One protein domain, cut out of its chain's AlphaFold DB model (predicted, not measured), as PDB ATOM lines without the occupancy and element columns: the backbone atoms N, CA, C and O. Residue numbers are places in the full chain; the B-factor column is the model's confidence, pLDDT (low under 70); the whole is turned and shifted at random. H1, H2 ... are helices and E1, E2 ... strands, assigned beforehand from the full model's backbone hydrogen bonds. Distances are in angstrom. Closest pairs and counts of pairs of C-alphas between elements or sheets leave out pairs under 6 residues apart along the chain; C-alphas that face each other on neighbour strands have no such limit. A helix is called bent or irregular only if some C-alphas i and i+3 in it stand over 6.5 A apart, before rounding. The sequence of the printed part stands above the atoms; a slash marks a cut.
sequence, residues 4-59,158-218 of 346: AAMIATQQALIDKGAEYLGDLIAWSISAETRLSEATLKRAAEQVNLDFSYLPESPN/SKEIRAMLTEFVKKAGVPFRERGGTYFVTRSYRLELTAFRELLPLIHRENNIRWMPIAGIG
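AT A GLANCE: This is residues 4 to 59 and 158 to 218 of the 346 residues of an uncharacterized protein of Pseudanabaena sp. ABRG5-3 (UniProt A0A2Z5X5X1). A strongly twisted sheet, drawn out along its two long strands E1 and E4, has helices H3 and H4 side by side over one face, running along the strands; H1 packs slantwise on the edge strand E4 towards one end of the long axis, and H2 packs on H4 towards the other. The printed part has 117 residues, with four named helices and four named strands in the order H1 E1 H2 H3 E2 E3 H4 E4. The sheet runs E2 E3 E1 E4, antiparallel throughout, and the class is mixed, helices and strands. The whole is compact, with a radius of gyration of the C-alphas of 15.0 A, but elongated, spanning 49 by 32 by 24 A.

HOW THE PARTS SIT: Start at H1, residues 4 to 15: it is on the sheet at a height of 6.7 A, over E4, residues 208 to 216, and the closest C-alphas are those of Ile 7 and Met 212, 5.4 A apart. Beside E4 find its antiparallel neighbour E1, residues 19 to 28, with N 24 and O 212 within hydrogen-bond range at 2.8 A. H2, residues 37 to 46, is not on the sheet; it touches H4, residues 187 to 203, with the C-alphas of Ala 43 and Leu 199 closest at 6.2 A, at a steep tilt of 53 degrees, opposite ways. H3, residues 158 to 172, lies over E1 and E3, residues 183 to 186, at a height of 9.9 A. E2, residues 173 to 175, forms a hairpin with E3, where N 174 and O 184 are 2.9 A apart; across E3 and E1, N 25 and O 183 are 2.7 A apart. H4 is on the same face as H3, making two layers, helices over one face of a sheet, at a height of 8.9 A. H3 and H4 are close but not clearly touching, the C-alphas of Ala 172 and Tyr 189 closest at 6.2 A. E3, H4 and E4 form a split strand-helix-strand unit, two strands running the same way with E1 between them, and its crossover is right-handed. Every O i to N i+4 pair is within hydrogen-bond range in H1, H2 and H3, and 9 of 13 are in H4.

IN THESE COORDINATES: Find C-alpha 4 at (47.406, 48.816, 116.670), where H1 begins. E1 runs 28.3 A from C-alpha 19 to C-alpha 28, H3 20.8 A and H4 24.8 A; H4 is irregular, with C-alphas 188 and 191 7.8 A apart. E4 runs 25.5 A, to C-alpha 216 at (53.745, 39.614, 101.582).

THE WHOLE: The C-alphas farthest apart, those of Lys 16 and Asn 59, are 50.7 A apart. Residues 60 to 157 are not printed, and C-alphas 59 and 158 are 16.3 A apart across the cut. Of the links printed whole, none is long. The mean pLDDT of the printed part is 86.8, and residues 176 to 180 and 216 to 218 are under 70.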
ATOM      1  N   ALA A   4      48.303  49.959 116.487       72.94
ATOM      2  CA  ALA A   4      47.406  48.816 116.670       72.94
ATOM      3  C   ALA A   4      46.537  48.551 115.428       72.94
ATOM      4  O   ALA A   4      46.316  47.400 115.058       72.94
ATOM      5  N   ALA A   5      46.093  49.611 114.746       72.38
ATOM      6  CA  ALA A   5      45.317  49.486 113.515       72.38
ATOM      7  C   ALA A   5      46.171  48.940 112.359       72.38
ATOM      8  O   ALA A   5      45.684  48.137 111.568       72.38
ATOM      9  N   MET A   6      47.453  49.322 112.281       72.81
ATOM     10  CA  MET A   6      48.384  48.772 111.286       72.81
ATOM     11  C   MET A   6      48.669  47.288 111.532       72.81
ATOM     12  O   MET A   6      48.574  46.502 110.593       72.81
ATOM     13  N   ILE A   7      48.933  46.892 112.783       78.69
ATOM     14  CA  ILE A   7      49.119  45.481 113.162       78.69
ATOM     15  C   ILE A   7      47.882  44.658 112.789       78.69
ATOM     16  O   ILE A   7      48.009  43.632 112.127       78.69
ATOM     17  N   ALA A   8      46.682  45.129 113.149       79.19
ATOM     18  CA  ALA A   8      45.433  44.441 112.822       79.19
ATOM     19  C   ALA A   8      45.206  44.328 111.307       79.19
ATOM     20  O   ALA A   8      44.722  43.308 110.828       79.19
ATOM     21  N   THR A   9      45.588  45.356 110.545       79.25
ATOM     22  CA  THR A   9      45.483  45.352 109.080       79.25
ATOM     23  C   THR A   9      46.418  44.315 108.458       79.25
ATOM     24  O   THR A   9      45.983  43.538 107.614       79.25
ATOM     25  N   GLN A  10      47.676  44.261 108.902       79.62
ATOM     26  CA  GLN A  10      48.649  43.266 108.440       79.62
ATOM     27  C   GLN A  10      48.221  41.842 108.811       79.62
ATOM     28  O   GLN A  10      48.232  40.955 107.961       79.62
ATOM     29  N   GLN A  11      47.757  41.635 110.047       83.31
ATOM     30  CA  GLN A  11      47.247  40.341 110.495       83.31
ATOM     31  C   GLN A  11      46.031  39.903 109.671       83.31
ATOM     32  O   GLN A  11      45.997  38.780 109.186       83.31
ATOM     33  N   ALA A  12      45.084  40.808 109.409       82.31
ATOM     34  CA  ALA A  12      43.918  40.506 108.585       82.31
ATOM     35  C   ALA A  12      44.281  40.148 107.133       82.31
ATOM     36  O   ALA A  12      43.543  39.408 106.490       82.31
ATOM     37  N   LEU A  13      45.382  40.679 106.593       79.94
ATOM     38  CA  LEU A  13      45.872  40.314 105.260       79.94
ATOM     39  C   LEU A  13      46.465  38.903 105.263       79.94
ATOM     40  O   LEU A  13      46.152  38.119 104.368       79.94
ATOM     41  N   ILE A  14      47.240  38.560 106.294       81.19
ATOM     42  CA  ILE A  14      47.765  37.202 106.503       81.19
ATOM     43  C   ILE A  14      46.611  36.204 106.665       81.19
ATOM     44  O   ILE A  14      46.578  35.185 105.982       81.19
ATOM     45  N   ASP A  15      45.612  36.535 107.485       84.50
ATOM     46  CA  ASP A  15      44.435  35.687 107.721       84.50
ATOM     47  C   ASP A  15      43.587  35.498 106.447       84.50
ATOM     48  O   ASP A  15      42.913  34.483 106.282       84.50
ATOM     49  N   LYS A  16      43.638  36.464 105.517       83.19
ATOM     50  CA  LYS A  16      43.009  36.393 104.185       83.19
ATOM     51  C   LYS A  16      43.854  35.655 103.139       83.19
ATOM     52  O   LYS A  16      43.431  35.575 101.988       83.19
ATOM     53  N   GLY A  17      45.009  35.109 103.522       75.19
ATOM     54  CA  GLY A  17      45.856  34.270 102.672       75.19
ATOM     55  C   GLY A  17      47.099  34.953 102.099       75.19
ATOM     56  O   GLY A  17      47.760  34.352 101.255       75.19
ATOM     57  N   ALA A  18      47.439  36.177 102.523       77.25
ATOM     58  CA  ALA A  18      48.733  36.765 102.177       77.25
ATOM     59  C   ALA A  18      49.881  35.979 102.834       77.25
ATOM     60  O   ALA A  18      49.762  35.513 103.970       77.25
ATOM     61  N   GLU A  19      51.011  35.849 102.134       80.88
ATOM     62  CA  GLU A  19      52.179  35.143 102.662       80.88
ATOM     63  C   GLU A  19      52.733  35.862 103.899       80.88
ATOM     64  O   GLU A  19      52.901  37.077 103.905       80.88
ATOM     65  N   TYR A  20      53.035  35.129 104.967       82.88
ATOM     66  CA  TYR A  20      53.696  35.701 106.137       82.88
ATOM     67  C   TYR A  20      55.212  35.756 105.917       82.88
ATOM     68  O   TYR A  20      55.856  34.710 105.782       82.88
ATOM     69  N   LEU A  21      55.780  36.964 105.921       79.00
ATOM     70  CA  LEU A  21      57.203  37.186 105.648       79.00
ATOM     71  C   LEU A  21      58.061  37.210 106.921       79.00
ATOM     72  O   LEU A  21      59.209  36.753 106.916       79.00
ATOM     73  N   GLY A  22      57.514  37.727 108.020       86.06
ATOM     74  CA  GLY A  22      58.245  37.938 109.266       86.06
ATOM     75  C   GLY A  22      57.621  39.031 110.130       86.06
ATOM     76  O   GLY A  22      56.509  39.483 109.862       86.06
ATOM     77  N   ASP A  23      58.368  39.474 111.136       86.62
ATOM     78  CA  ASP A  23      57.940  40.479 112.108       86.62
ATOM     79  C   ASP A  23      58.919  41.658 112.145       86.62
ATOM     80  O   ASP A  23      60.132  41.481 112.256       86.62
ATOM     81  N   LEU A  24      58.393  42.881 112.134       87.00
ATOM     82  CA  LEU A  24      59.139  44.058 112.571       87.00
ATOM     83  C   LEU A  24      59.104  44.139 114.088       87.00
ATOM     84  O   LEU A  24      58.025  44.174 114.668       87.00
ATOM     85  N   ILE A  25      60.266  44.219 114.724       90.25
ATOM     86  CA  ILE A  25      60.407  44.197 116.176       90.25
ATOM     87  C   ILE A  25      61.187  45.397 116.700       90.25
ATOM     88  O   ILE A  25      62.097  45.918 116.057       90.25
ATOM     89  N   ALA A  26      60.853  45.796 117.919       90.12
ATOM     90  CA  ALA A  26      61.619  46.708 118.756       90.12
ATOM     91  C   ALA A  26      61.454  46.263 120.211       90.12
ATOM     92  O   ALA A  26      60.397  45.758 120.578       90.12
ATOM     93  N   TRP A  27      62.455  46.461 121.062       92.06
ATOM     94  CA  TRP A  27      62.375  46.045 122.466       92.06
ATOM     95  C   TRP A  27      62.578  47.201 123.432       92.06
ATOM     96  O   TRP A  27      63.234  48.197 123.131       92.06
ATOM     97  N   SER A  28      62.021  47.035 124.626       91.62
ATOM     98  CA  SER A  28      62.261  47.888 125.781       91.62
ATOM     99  C   SER A  28      62.687  47.004 126.944       91.62
ATOM    100  O   SER A  28      61.990  46.049 127.275       91.62
ATOM    101  N   ILE A  29      63.850  47.307 127.524       94.12
ATOM    102  CA  ILE A  29      64.405  46.601 128.682       94.12
ATOM    103  C   ILE A  29      64.568  47.617 129.806       94.12
ATOM    104  O   ILE A  29      65.250  48.631 129.621       94.12
ATOM    105  N   SER A  30      63.954  47.338 130.952       93.50
ATOM    106  CA  SER A  30      64.013  48.167 132.149       93.50
ATOM    107  C   SER A  30      65.428  48.193 132.714       93.50
ATOM    108  O   SER A  30      66.100  47.159 132.784       93.50
ATOM    109  N   ALA A  31      65.884  49.377 133.128       91.00
ATOM    110  CA  ALA A  31      67.188  49.564 133.764       91.00
ATOM    111  C   ALA A  31      67.303  48.804 135.098       91.00
ATOM    112  O   ALA A  31      68.407  48.435 135.494       91.00
ATOM    113  N   GLU A  32      66.168  48.522 135.738       92.38
ATOM    114  CA  GLU A  32      66.072  47.800 137.009       92.38
ATOM    115  C   GLU A  32      66.166  46.276 136.846       92.38
ATOM    116  O   GLU A  32      66.225  45.554 137.838       92.38
ATOM    117  N   THR A  33      66.225  45.770 135.606       93.44
ATOM    118  CA  THR A  33      66.354  44.330 135.345       93.44
ATOM    119  C   THR A  33      67.625  43.783 135.988       93.44
ATOM    120  O   THR A  33      68.736  44.129 135.568       93.44
ATOM    121  N   ARG A  34      67.434  42.900 136.971       92.38
ATOM    122  CA  ARG A  34      68.464  42.145 137.688       92.38
ATOM    123  C   ARG A  34      67.919  40.772 138.041       92.38
ATOM    124  O   ARG A  34      66.841  40.672 138.625       92.38
ATOM    125  N   LEU A  35      68.646  39.720 137.689       94.38
ATOM    126  CA  LEU A  35      68.262  38.357 138.035       94.38
ATOM    127  C   LEU A  35      69.460  37.414 138.084       94.38
ATOM    128  O   LEU A  35      70.487  37.643 137.450       94.38
ATOM    129  N   SER A  36      69.298  36.316 138.821       92.50
ATOM    130  CA  SER A  36      70.269  35.224 138.809       92.50
ATOM    131  C   SER A  36      70.218  34.452 137.487       92.50
ATOM    132  O   SER A  36      69.164  34.344 136.855       92.50
ATOM    133  N   GLU A  37      71.339  33.836 137.116       92.31
ATOM    134  CA  GLU A  37      71.419  32.922 135.972       92.31
ATOM    135  C   GLU A  37      70.402  31.775 136.080       92.31
ATOM    136  O   GLU A  37      69.729  31.442 135.108       92.31
ATOM    137  N   ALA A  38      70.226  31.212 137.279       92.88
ATOM    138  CA  ALA A  38      69.263  30.140 137.521       92.88
ATOM    139  C   ALA A  38      67.816  30.590 137.255       92.88
ATOM    140  O   ALA A  38      67.017  29.829 136.708       92.88
ATOM    141  N   THR A  39      67.477  31.832 137.615       94.25
ATOM    142  CA  THR A  39      66.166  32.417 137.307       94.25
ATOM    143  C   THR A  39      65.989  32.590 135.802       94.25
ATOM    144  O   THR A  39      64.929  32.243 135.282       94.25
ATOM    145  N   LEU A  40      67.019  33.077 135.098       95.56
ATOM    146  CA  LEU A  40      66.963  33.271 133.649       95.56
ATOM    147  C   LEU A  40      66.797  31.941 132.906       95.56
ATOM    148  O   LEU A  40      65.929  31.834 132.046       95.56
ATOM    149  N   LYS A  41      67.579  30.919 133.274       96.00
ATOM    150  CA  LYS A  41      67.488  29.572 132.691       96.00
ATOM    151  C   LYS A  41      66.109  28.959 132.894       96.00
ATOM    152  O   LYS A  41      65.508  28.495 131.934       96.00
ATOM    153  N   ARG A  42      65.552  29.052 134.105       96.44
ATOM    154  CA  ARG A  42      64.193  28.567 134.383       96.44
ATOM    155  C   ARG A  42      63.137  29.289 133.542       96.44
ATOM    156  O   ARG A  42      62.208  28.655 133.055       96.44
ATOM    157  N   ALA A  43      63.258  30.607 133.375       96.38
ATOM    158  CA  ALA A  43      62.343  31.366 132.525       96.38
ATOM    159  C   ALA A  43      62.488  30.974 131.041       96.38
ATOM    160  O   ALA A  43      61.488  30.866 130.342       96.38
ATOM    161  N   ALA A  44      63.712  30.703 130.578       96.31
ATOM    162  CA  ALA A  44      63.987  30.229 129.221       96.31
ATOM    163  C   ALA A  44      63.408  28.828 128.957       96.31
ATOM    164  O   ALA A  44      62.810  28.604 127.907       96.31
ATOM    165  N   GLU A  45      63.505  27.916 129.928       97.06
ATOM    166  CA  GLU A  45      62.874  26.589 129.865       97.06
ATOM    167  C   GLU A  45      61.353  26.688 129.714       97.06
ATOM    168  O   GLU A  45      60.769  25.964 128.913       97.06
ATOM    169  N   GLN A  46      60.704  27.613 130.434       97.00
ATOM    170  CA  GLN A  46      59.246  27.795 130.366       97.00
ATOM    171  C   GLN A  46      58.748  28.171 128.968       97.00
ATOM    172  O   GLN A  46      57.627  27.816 128.610       97.00
ATOM    173  N   VAL A  47      59.575  28.865 128.186       96.44
ATOM    174  CA  VAL A  47      59.245  29.310 126.824       96.44
ATOM    175  C   VAL A  47      59.930  28.467 125.743       96.44
ATOM    176  O   VAL A  47      59.870  28.816 124.566       96.44
ATOM    177  N   ASN A  48      60.589  27.365 126.123       95.81
ATOM    178  CA  ASN A  48      61.383  26.502 125.240       95.81
ATOM    179  C   ASN A  48      62.439  27.259 124.406       95.81
ATOM    180  O   ASN A  48      62.661  26.933 123.238       95.81
ATOM    181  N   LEU A  49      63.093  28.272 124.985       95.38
ATOM    182  CA  LEU A  49      64.201  28.968 124.327       95.38
ATOM    183  C   LEU A  49      65.501  28.173 124.506       95.38
ATOM    184  O   LEU A  49      65.867  27.824 125.629       95.38
ATOM    185  N   ASP A  50      66.226  27.937 123.410       93.69
ATOM    186  CA  ASP A  50      67.552  27.315 123.454       93.69
ATOM    187  C   ASP A  50      68.529  28.164 124.290       93.69
ATOM    188  O   ASP A  50      68.658  29.377 124.107       93.69
ATOM    189  N   PHE A  51      69.244  27.513 125.207       93.94
ATOM    190  CA  PHE A  51      70.226  28.152 126.076       93.94
ATOM    191  C   PHE A  51      71.412  28.750 125.326       93.94
ATOM    192  O   PHE A  51      72.070  29.627 125.879       93.94
ATOM    193  N   SER A  52      71.655  28.345 124.075       92.38
ATOM    194  CA  SER A  52      72.649  28.987 123.204       92.38
ATOM    195  C   SER A  52      72.366  30.475 122.968       92.38
ATOM    196  O   SER A  52      73.280  31.232 122.642       92.38
ATOM    197  N   TYR A  53      71.117  30.909 123.164       92.81
ATOM    198  CA  TYR A  53      70.732  32.310 123.083       92.81
ATOM    199  C   TYR A  53      70.946  33.089 124.377       92.81
ATOM    200  O   TYR A  53      70.880  34.310 124.320       92.81
ATOM    201  N   LEU A  54      71.152  32.443 125.528       94.12
ATOM    202  CA  LEU A  54      71.269  33.141 126.809       94.12
ATOM    203  C   LEU A  54      72.640  33.821 126.951       94.12
ATOM    204  O   LEU A  54      73.637  33.308 126.446       94.12
ATOM    205  N   PRO A  55      72.718  34.973 127.645       92.69
ATOM    206  CA  PRO A  55      73.991  35.617 127.912       92.69
ATOM    207  C   PRO A  55      74.860  34.738 128.814       92.69
ATOM    208  O   PRO A  55      74.359  34.014 129.678       92.69
ATOM    209  N   GLU A  56      76.174  34.862 128.651       88.19
ATOM    210  CA  GLU A  56      77.131  34.230 129.551       88.19
ATOM    211  C   GLU A  56      76.978  34.765 130.979       88.19
ATOM    212  O   GLU A  56      76.702  35.947 131.212       88.19
ATOM    213  N   SER A  57      77.179  33.879 131.954       85.06
ATOM    214  CA  SER A  57      77.170  34.240 133.368       85.06
ATOM    215  C   SER A  57      78.300  35.231 133.675       85.06
ATOM    216  O   SER A  57      79.435  34.998 133.242       85.06
ATOM    217  N   PRO A  58      78.053  36.287 134.470       87.19
ATOM    218  CA  PRO A  58      79.113  37.190 134.890       87.19
ATOM    219  C   PRO A  58      80.259  36.436 135.572       87.19
ATOM    220  O   PRO A  58      80.052  35.611 136.462       87.19
ATOM    221  N   ASN A  59      81.491  36.744 135.173       91.06
ATOM    222  CA  ASN A  59      82.675  36.109 135.738       91.06
ATOM    223  C   ASN A  59      82.801  36.431 137.241       91.06
ATOM    224  O   ASN A  59      82.898  37.601 137.627       91.06
ATOM    225  N   SER A 158      70.193  44.403 132.839       93.94
ATOM    226  CA  SER A 158      69.635  44.942 131.598       93.94
ATOM    227  C   SER A 158      70.656  45.062 130.454       93.94
ATOM    228  O   SER A 158      70.262  45.035 129.287       93.94
ATOM    229  N   LYS A 159      71.957  45.203 130.749       92.31
ATOM    230  CA  LYS A 159      73.018  45.259 129.734       92.31
ATOM    231  C   LYS A 159      73.158  43.918 129.014       92.31
ATOM    232  O   LYS A 159      73.096  43.888 127.787       92.31
ATOM    233  N   GLU A 160      73.273  42.829 129.764       94.19
ATOM    234  CA  GLU A 160      73.419  41.479 129.219       94.19
ATOM    235  C   GLU A 160      72.157  41.050 128.457       94.19
ATOM    236  O   GLU A 160      72.259  40.516 127.357       94.19
ATOM    237  N   ILE A 161      70.960  41.385 128.958       94.75
ATOM    238  CA  ILE A 161      69.693  41.107 128.252       94.75
ATOM    239  C   ILE A 161      69.589  41.878 126.926       94.75
ATOM    240  O   ILE A 161      69.090  41.349 125.932       94.75
ATOM    241  N   ARG A 162      70.072  43.127 126.857       92.94
ATOM    242  CA  ARG A 162      70.121  43.866 125.582       92.94
ATOM    243  C   ARG A 162      71.132  43.253 124.614       92.94
ATOM    244  O   ARG A 162      70.836  43.171 123.423       92.94
ATOM    245  N   ALA A 163      72.296  42.829 125.108       91.56
ATOM    246  CA  ALA A 163      73.306  42.159 124.292       91.56
ATOM    247  C   ALA A 163      72.760  40.846 123.708       91.56
ATOM    248  O   ALA A 163      72.854  40.638 122.504       91.56
ATOM    249  N   MET A 164      72.072  40.048 124.528       94.00
ATOM    250  CA  MET A 164      71.366  38.824 124.135       94.00
ATOM    251  C   MET A 164      70.426  39.047 122.936       94.00
ATOM    252  O   MET A 164      70.540  38.381 121.909       94.00
ATOM    253  N   LEU A 165      69.529  40.037 123.028       93.12
ATOM    254  CA  LEU A 165      68.607  40.378 121.935       93.12
ATOM    255  C   LEU A 165      69.337  40.910 120.698       93.12
ATOM    256  O   LEU A 165      68.925  40.652 119.570       93.12
ATOM    257  N   THR A 166      70.428  41.647 120.903       90.56
ATOM    258  CA  THR A 166      71.233  42.187 119.803       90.56
ATOM    259  C   THR A 166      71.914  41.064 119.021       90.56
ATOM    260  O   THR A 166      71.869  41.079 117.793       90.56
ATOM    261  N   GLU A 167      72.485  40.066 119.699       90.44
ATOM    262  CA  GLU A 167      73.091  38.896 119.051       90.44
ATOM    263  C   GLU A 167      72.049  38.032 118.334       90.44
ATOM    264  O   GLU A 167      72.268  37.632 117.188       90.44
ATOM    265  N   PHE A 168      70.874  37.827 118.942       91.81
ATOM    266  CA  PHE A 168      69.760  37.159 118.265       91.81
ATOM    267  C   PHE A 168      69.425  37.846 116.939       91.81
ATOM    268  O   PHE A 168      69.349  37.194 115.901       91.81
ATOM    269  N   VAL A 169      69.270  39.169 116.948       88.44
ATOM    270  CA  VAL A 169      68.849  39.898 115.753       88.44
ATOM    271  C   VAL A 169      69.947  40.011 114.705       88.44
ATOM    272  O   VAL A 169      69.627  39.963 113.524       88.44
ATOM    273  N   LYS A 170      71.226  40.071 115.089       84.38
ATOM    274  CA  LYS A 170      72.335  39.956 114.126       84.38
ATOM    275  C   LYS A 170      72.271  38.654 113.324       84.38
ATOM    276  O   LYS A 170      72.608  38.655 112.147       84.38
ATOM    277  N   LYS A 171      71.829  37.562 113.955       83.44
ATOM    278  CA  LYS A 171      71.655  36.251 113.311       83.44
ATOM    279  C   LYS A 171      70.330  36.137 112.546       83.44
ATOM    280  O   LYS A 171      70.278  35.495 111.501       83.44
ATOM    281  N   ALA A 172      69.256  36.698 113.096       82.31
ATOM    282  CA  ALA A 172      67.886  36.396 112.685       82.31
ATOM    283  C   ALA A 172      67.197  37.488 111.855       82.31
ATOM    284  O   ALA A 172      66.102  37.248 111.326       82.31
ATOM    285  N   GLY A 173      67.784  38.682 111.753       77.94
ATOM    286  CA  GLY A 173      67.105  39.827 111.172       77.94
ATOM    287  C   GLY A 173      67.993  40.950 110.651       77.94
ATOM    288  O   GLY A 173      69.219  40.913 110.709       77.94
ATOM    289  N   VAL A 174      67.329  41.972 110.115       72.00
ATOM    290  CA  VAL A 174      67.964  43.122 109.463       72.00
ATOM    291  C   VAL A 174      67.528  44.419 110.150       72.00
ATOM    292  O   VAL A 174      66.325  44.627 110.350       72.00
ATOM    293  N   PRO A 175      68.464  45.302 110.544       75.00
ATOM    294  CA  PRO A 175      68.122  46.605 111.102       75.00
ATOM    295  C   PRO A 175      67.519  47.521 110.031       75.00
ATOM    296  O   PRO A 175      68.048  47.644 108.934       75.00
ATOM    297  N   PHE A 176      66.440  48.229 110.369       65.06
ATOM    298  CA  PHE A 176      65.815  49.228 109.485       65.06
ATOM    299  C   PHE A 176      66.425  50.636 109.616       65.06
ATOM    300  O   PHE A 176      66.045  51.558 108.894       65.06
ATOM    301  N   ARG A 177      67.320  50.845 110.589       64.12
ATOM    302  CA  ARG A 177      67.974  52.131 110.867       64.12
ATOM    303  C   ARG A 177      69.452  51.910 111.159       64.12
ATOM    304  O   ARG A 177      69.785  50.987 111.895       64.12
ATOM    305  N   GLU A 178      70.298  52.827 110.691       48.94
ATOM    306  CA  GLU A 178      71.755  52.819 110.923       48.94
ATOM    307  C   GLU A 178      72.126  52.802 112.417       48.94
ATOM    308  O   GLU A 178      73.085  52.153 112.815       48.94
ATOM    309  N   ARG A 179      71.329  53.466 113.268       54.75
ATOM    310  CA  ARG A 179      71.530  53.502 114.732       54.75
ATOM    311  C   ARG A 179      70.762  52.414 115.499       54.75
ATOM    312  O   ARG A 179      70.698  52.461 116.724       54.75
ATOM    313  N   GLY A 180      70.167  51.447 114.797       59.25
ATOM    314  CA  GLY A 180      69.350  50.390 115.395       59.25
ATOM    315  C   GLY A 180      68.015  50.883 115.974       59.25
ATOM    316  O   GLY A 180      67.624  52.043 115.834       59.25
ATOM    317  N   GLY A 181      67.271  49.962 116.595       74.31
ATOM    318  CA  GLY A 181      66.021  50.249 117.318       74.31
ATOM    319  C   GLY A 181      64.740  49.713 116.669       74.31
ATOM    320  O   GLY A 181      63.699  49.668 117.318       74.31
ATOM    321  N   THR A 182      64.789  49.267 115.415       82.62
ATOM    322  CA  THR A 182      63.719  48.476 114.789       82.62
ATOM    323  C   THR A 182      64.340  47.502 113.803       82.62
ATOM    324  O   THR A 182      65.217  47.891 113.030       82.62
ATOM    325  N   TYR A 183      63.900  46.250 113.841       85.62
ATOM    326  CA  TYR A 183      64.528  45.155 113.115       85.62
ATOM    327  C   TYR A 183      63.476  44.277 112.464       85.62
ATOM    328  O   TYR A 183      62.438  44.034 113.065       85.62
ATOM    329  N   PHE A 184      63.738  43.788 111.261       85.06
ATOM    330  CA  PHE A 184      62.901  42.775 110.631       85.06
ATOM    331  C   PHE A 184      63.475  41.398 110.911       85.06
ATOM    332  O   PHE A 184      64.595  41.111 110.499       85.06
ATOM    333  N   VAL A 185      62.714  40.566 111.615       87.44
ATOM    334  CA  VAL A 185      63.050  39.172 111.894       87.44
ATOM    335  C   VAL A 185      62.251  38.285 110.963       87.44
ATOM    336  O   VAL A 185      61.035  38.410 110.822       87.44
ATOM    337  N   THR A 186      62.963  37.383 110.313       82.50
ATOM    338  CA  THR A 186      62.412  36.564 109.237       82.50
ATOM    339  C   THR A 186      61.524  35.450 109.782       82.50
ATOM    340  O   THR A 186      61.705  34.992 110.914       82.50
ATOM    341  N   ARG A 187      60.571  34.966 108.974       85.44
ATOM    342  CA  ARG A 187      59.647  33.894 109.390       85.44
ATOM    343  C   ARG A 187      60.337  32.629 109.911       85.44
ATOM    344  O   ARG A 187      59.748  31.930 110.730       85.44
ATOM    345  N   SER A 188      61.557  32.344 109.453       85.94
ATOM    346  CA  SER A 188      62.329  31.162 109.849       85.94
ATOM    347  C   SER A 188      62.693  31.161 111.334       85.94
ATOM    348  O   SER A 188      62.850  30.091 111.901       85.94
ATOM    349  N   TYR A 189      62.764  32.339 111.964       90.12
ATOM    350  CA  TYR A 189      63.081  32.511 113.387       90.12
ATOM    351  C   TYR A 189      61.851  32.866 114.237       90.12
ATOM    352  O   TYR A 189      61.957  33.459 115.313       90.12
ATOM    353  N   ARG A 190      60.642  32.578 113.734       89.19
ATOM    354  CA  ARG A 190      59.389  32.946 114.408       89.19
ATOM    355  C   ARG A 190      59.242  32.263 115.768       89.19
ATOM    356  O   ARG A 190      58.690  32.875 116.683       89.19
ATOM    357  N   LEU A 191      59.694  31.017 115.898       92.56
ATOM    358  CA  LEU A 191      59.588  30.263 117.148       92.56
ATOM    359  C   LEU A 191      60.457  30.904 118.232       92.56
ATOM    360  O   LEU A 191      59.959  31.229 119.307       92.56
ATOM    361  N   GLU A 192      61.712  31.200 117.908       94.75
ATOM    362  CA  GLU A 192      62.664  31.866 118.791       94.75
ATOM    363  C   GLU A 192      62.186  33.271 119.156       94.75
ATOM    364  O   GLU A 192      62.199  33.648 120.326       94.75
ATOM    365  N   LEU A 193      61.694  34.044 118.180       94.00
ATOM    366  CA  LEU A 193      61.141  35.370 118.448       94.00
ATOM    367  C   LEU A 193      59.930  35.310 119.389       94.00
ATOM    368  O   LEU A 193      59.782  36.163 120.265       94.00
ATOM    369  N   THR A 194      59.062  34.312 119.219       94.56
ATOM    370  CA  THR A 194      57.914  34.098 120.111       94.56
ATOM    371  C   THR A 194      58.395  33.774 121.524       94.56
ATOM    372  O   THR A 194      57.945  34.412 122.474       94.56
ATOM    373  N   ALA A 195      59.390  32.896 121.658       96.25
ATOM    374  CA  ALA A 195      59.996  32.576 122.944       96.25
ATOM    375  C   ALA A 195      60.617  33.817 123.613       96.25
ATOM    376  O   ALA A 195      60.365  34.068 124.787       96.25
ATOM    377  N   PHE A 196      61.340  34.674 122.877       95.81
ATOM    378  CA  PHE A 196      61.852  35.939 123.424       95.81
ATOM    379  C   PHE A 196      60.738  36.887 123.887       95.81
ATOM    380  O   PHE A 196      60.877  37.552 124.916       95.81
ATOM    381  N   ARG A 197      59.629  36.967 123.143       94.69
ATOM    382  CA  ARG A 197      58.479  37.809 123.509       94.69
ATOM    383  C   ARG A 197      57.838  37.369 124.822       94.69
ATOM    384  O   ARG A 197      57.406  38.230 125.585       94.69
ATOM    385  N   GLU A 198      57.784  36.068 125.069       96.12
ATOM    386  CA  GLU A 198      57.237  35.492 126.299       96.12
ATOM    387  C   GLU A 198      58.251  35.518 127.451       96.12
ATOM    388  O   GLU A 198      57.876  35.767 128.594       96.12
ATOM    389  N   LEU A 199      59.545  35.363 127.152       96.81
ATOM    390  CA  LEU A 199      60.628  35.380 128.135       96.81
ATOM    391  C   LEU A 199      60.754  36.730 128.842       96.81
ATOM    392  O   LEU A 199      60.940  36.790 130.057       96.81
ATOM    393  N   LEU A 200      60.707  37.830 128.086       95.56
ATOM    394  CA  LEU A 200      61.026  39.154 128.621       95.56
ATOM    395  C   LEU A 200      60.125  39.564 129.803       95.56
ATOM    396  O   LEU A 200      60.683  39.942 130.838       95.56
ATOM    397  N   PRO A 201      58.786  39.428 129.732       95.25
ATOM    398  CA  PRO A 201      57.911  39.688 130.874       95.25
ATOM    399  C   PRO A 201      58.152  38.774 132.084       95.25
ATOM    400  O   PRO A 201      57.927  39.215 133.212       95.25
ATOM    401  N   LEU A 202      58.619  37.532 131.877       95.06
ATOM    402  CA  LEU A 202      58.971  36.605 132.967       95.06
ATOM    403  C   LEU A 202      60.228  37.056 133.722       95.06
ATOM    404  O   LEU A 202      60.343  36.825 134.923       95.06
ATOM    405  N   ILE A 203      61.157  37.714 133.025       93.62
ATOM    406  CA  ILE A 203      62.363  38.302 133.620       93.62
ATOM    407  C   ILE A 203      62.011  39.565 134.412       93.62
ATOM    408  O   ILE A 203      62.447  39.736 135.549       93.62
ATOM    409  N   HIS A 204      61.255  40.477 133.797       93.94
ATOM    410  CA  HIS A 204      60.807  41.711 134.433       93.94
ATOM    411  C   HIS A 204      59.547  42.228 133.738       93.94
ATOM    412  O   HIS A 204      59.516  42.352 132.517       93.94
ATOM    413  N   ARG A 205      58.533  42.623 134.516       92.56
ATOM    414  CA  ARG A 205      57.198  43.006 134.009       92.56
ATOM    415  C   ARG A 205      57.200  44.121 132.952       92.56
ATOM    416  O   ARG A 205      56.285  44.210 132.144       92.56
ATOM    417  N   GLU A 206      58.195  45.004 132.997       92.62
ATOM    418  CA  GLU A 206      58.316  46.139 132.070       92.62
ATOM    419  C   GLU A 206      59.074  45.780 130.789       92.62
ATOM    420  O   GLU A 206      59.017  46.532 129.814       92.62
ATOM    421  N   ASN A 207      59.770  44.641 130.772       93.81
ATOM    422  CA  ASN A 207      60.503  44.197 129.598       93.81
ATOM    423  C   ASN A 207      59.515  43.670 128.561       93.81
ATOM    424  O   ASN A 207      58.673  42.823 128.854       93.81
ATOM    425  N   ASN A 208      59.617  44.164 127.330       93.31
ATOM    426  CA  ASN A 208      58.755  43.718 126.244       93.31
ATOM    427  C   ASN A 208      59.422  43.853 124.877       93.31
ATOM    428  O   ASN A 208      60.308  44.683 124.663       93.31
ATOM    429  N   ILE A 209      58.928  43.045 123.940       92.12
ATOM    430  CA  ILE A 209      59.132  43.223 122.506       92.12
ATOM    431  C   ILE A 209      57.822  43.731 121.907       92.12
ATOM    432  O   ILE A 209      56.782  43.074 121.960       92.12
ATOM    433  N   ARG A 210      57.890  44.917 121.312       89.56
ATOM    434  CA  ARG A 210      56.881  45.436 120.393       89.56
ATOM    435  C   ARG A 210      57.122  44.793 119.042       89.56
ATOM    436  O   ARG A 210      58.264  44.725 118.594       89.56
ATOM    437  N   TRP A 211      56.056  44.348 118.396       88.25
ATOM    438  CA  TRP A 211      56.149  43.630 117.137       88.25
ATOM    439  C   TRP A 211      55.020  44.040 116.189       88.25
ATOM    440  O   TRP A 211      53.967  44.506 116.631       88.25
ATOM    441  N   MET A 212      55.252  43.872 114.893       84.44
ATOM    442  CA  MET A 212      54.261  44.038 113.840       84.44
ATOM    443  C   MET A 212      54.501  42.981 112.759       84.44
ATOM    444  O   MET A 212      55.579  42.998 112.160       84.44
ATOM    445  N   PRO A 213      53.523  42.104 112.482       85.94
ATOM    446  CA  PRO A 213      53.663  41.111 111.432       85.94
ATOM    447  C   PRO A 213      53.650  41.784 110.068       85.94
ATOM    448  O   PRO A 213      53.011  42.822 109.876       85.94
ATOM    449  N   ILE A 214      54.349  41.170 109.121       79.25
ATOM    450  CA  ILE A 214      54.489  41.670 107.761       79.25
ATOM    451  C   ILE A 214      53.885  40.664 106.789       79.25
ATOM    452  O   ILE A 214      54.373  39.538 106.647       79.25
ATOM    453  N   ALA A 215      52.815  41.095 106.123       78.38
ATOM    454  CA  ALA A 215      52.208  40.378 105.016       78.38
ATOM    455  C   ALA A 215      52.991  40.638 103.718       78.38
ATOM    456  O   ALA A 215      53.374  41.772 103.422       78.38
ATOM    457  N   GLY A 216      53.190  39.588 102.928       67.56
ATOM    458  CA  GLY A 216      53.745  39.614 101.582       67.56
ATOM    459  C   GLY A 216      52.745  40.224 100.621       67.56
ATOM    460  O   GLY A 216      51.886  39.545 100.064       67.56
ATOM    461  N   ILE A 217      52.843  41.538 100.474       62.84
ATOM    462  CA  ILE A 217      52.095  42.348  99.519       62.84
ATOM    463  C   ILE A 217      53.164  43.171  98.800       62.84
ATOM    464  O   ILE A 217      54.031  43.728  99.473       62.84
ATOM    465  N   GLY A 218      53.138  43.212  97.463       56.97
ATOM    466  CA  GLY A 218      54.262  43.641  96.606       56.97
ATOM    467  C   GLY A 218      54.889  45.023  96.877       56.97
ATOM    468  O   GLY A 218      55.933  45.334  96.313       56.97
TER     469      GLY A 218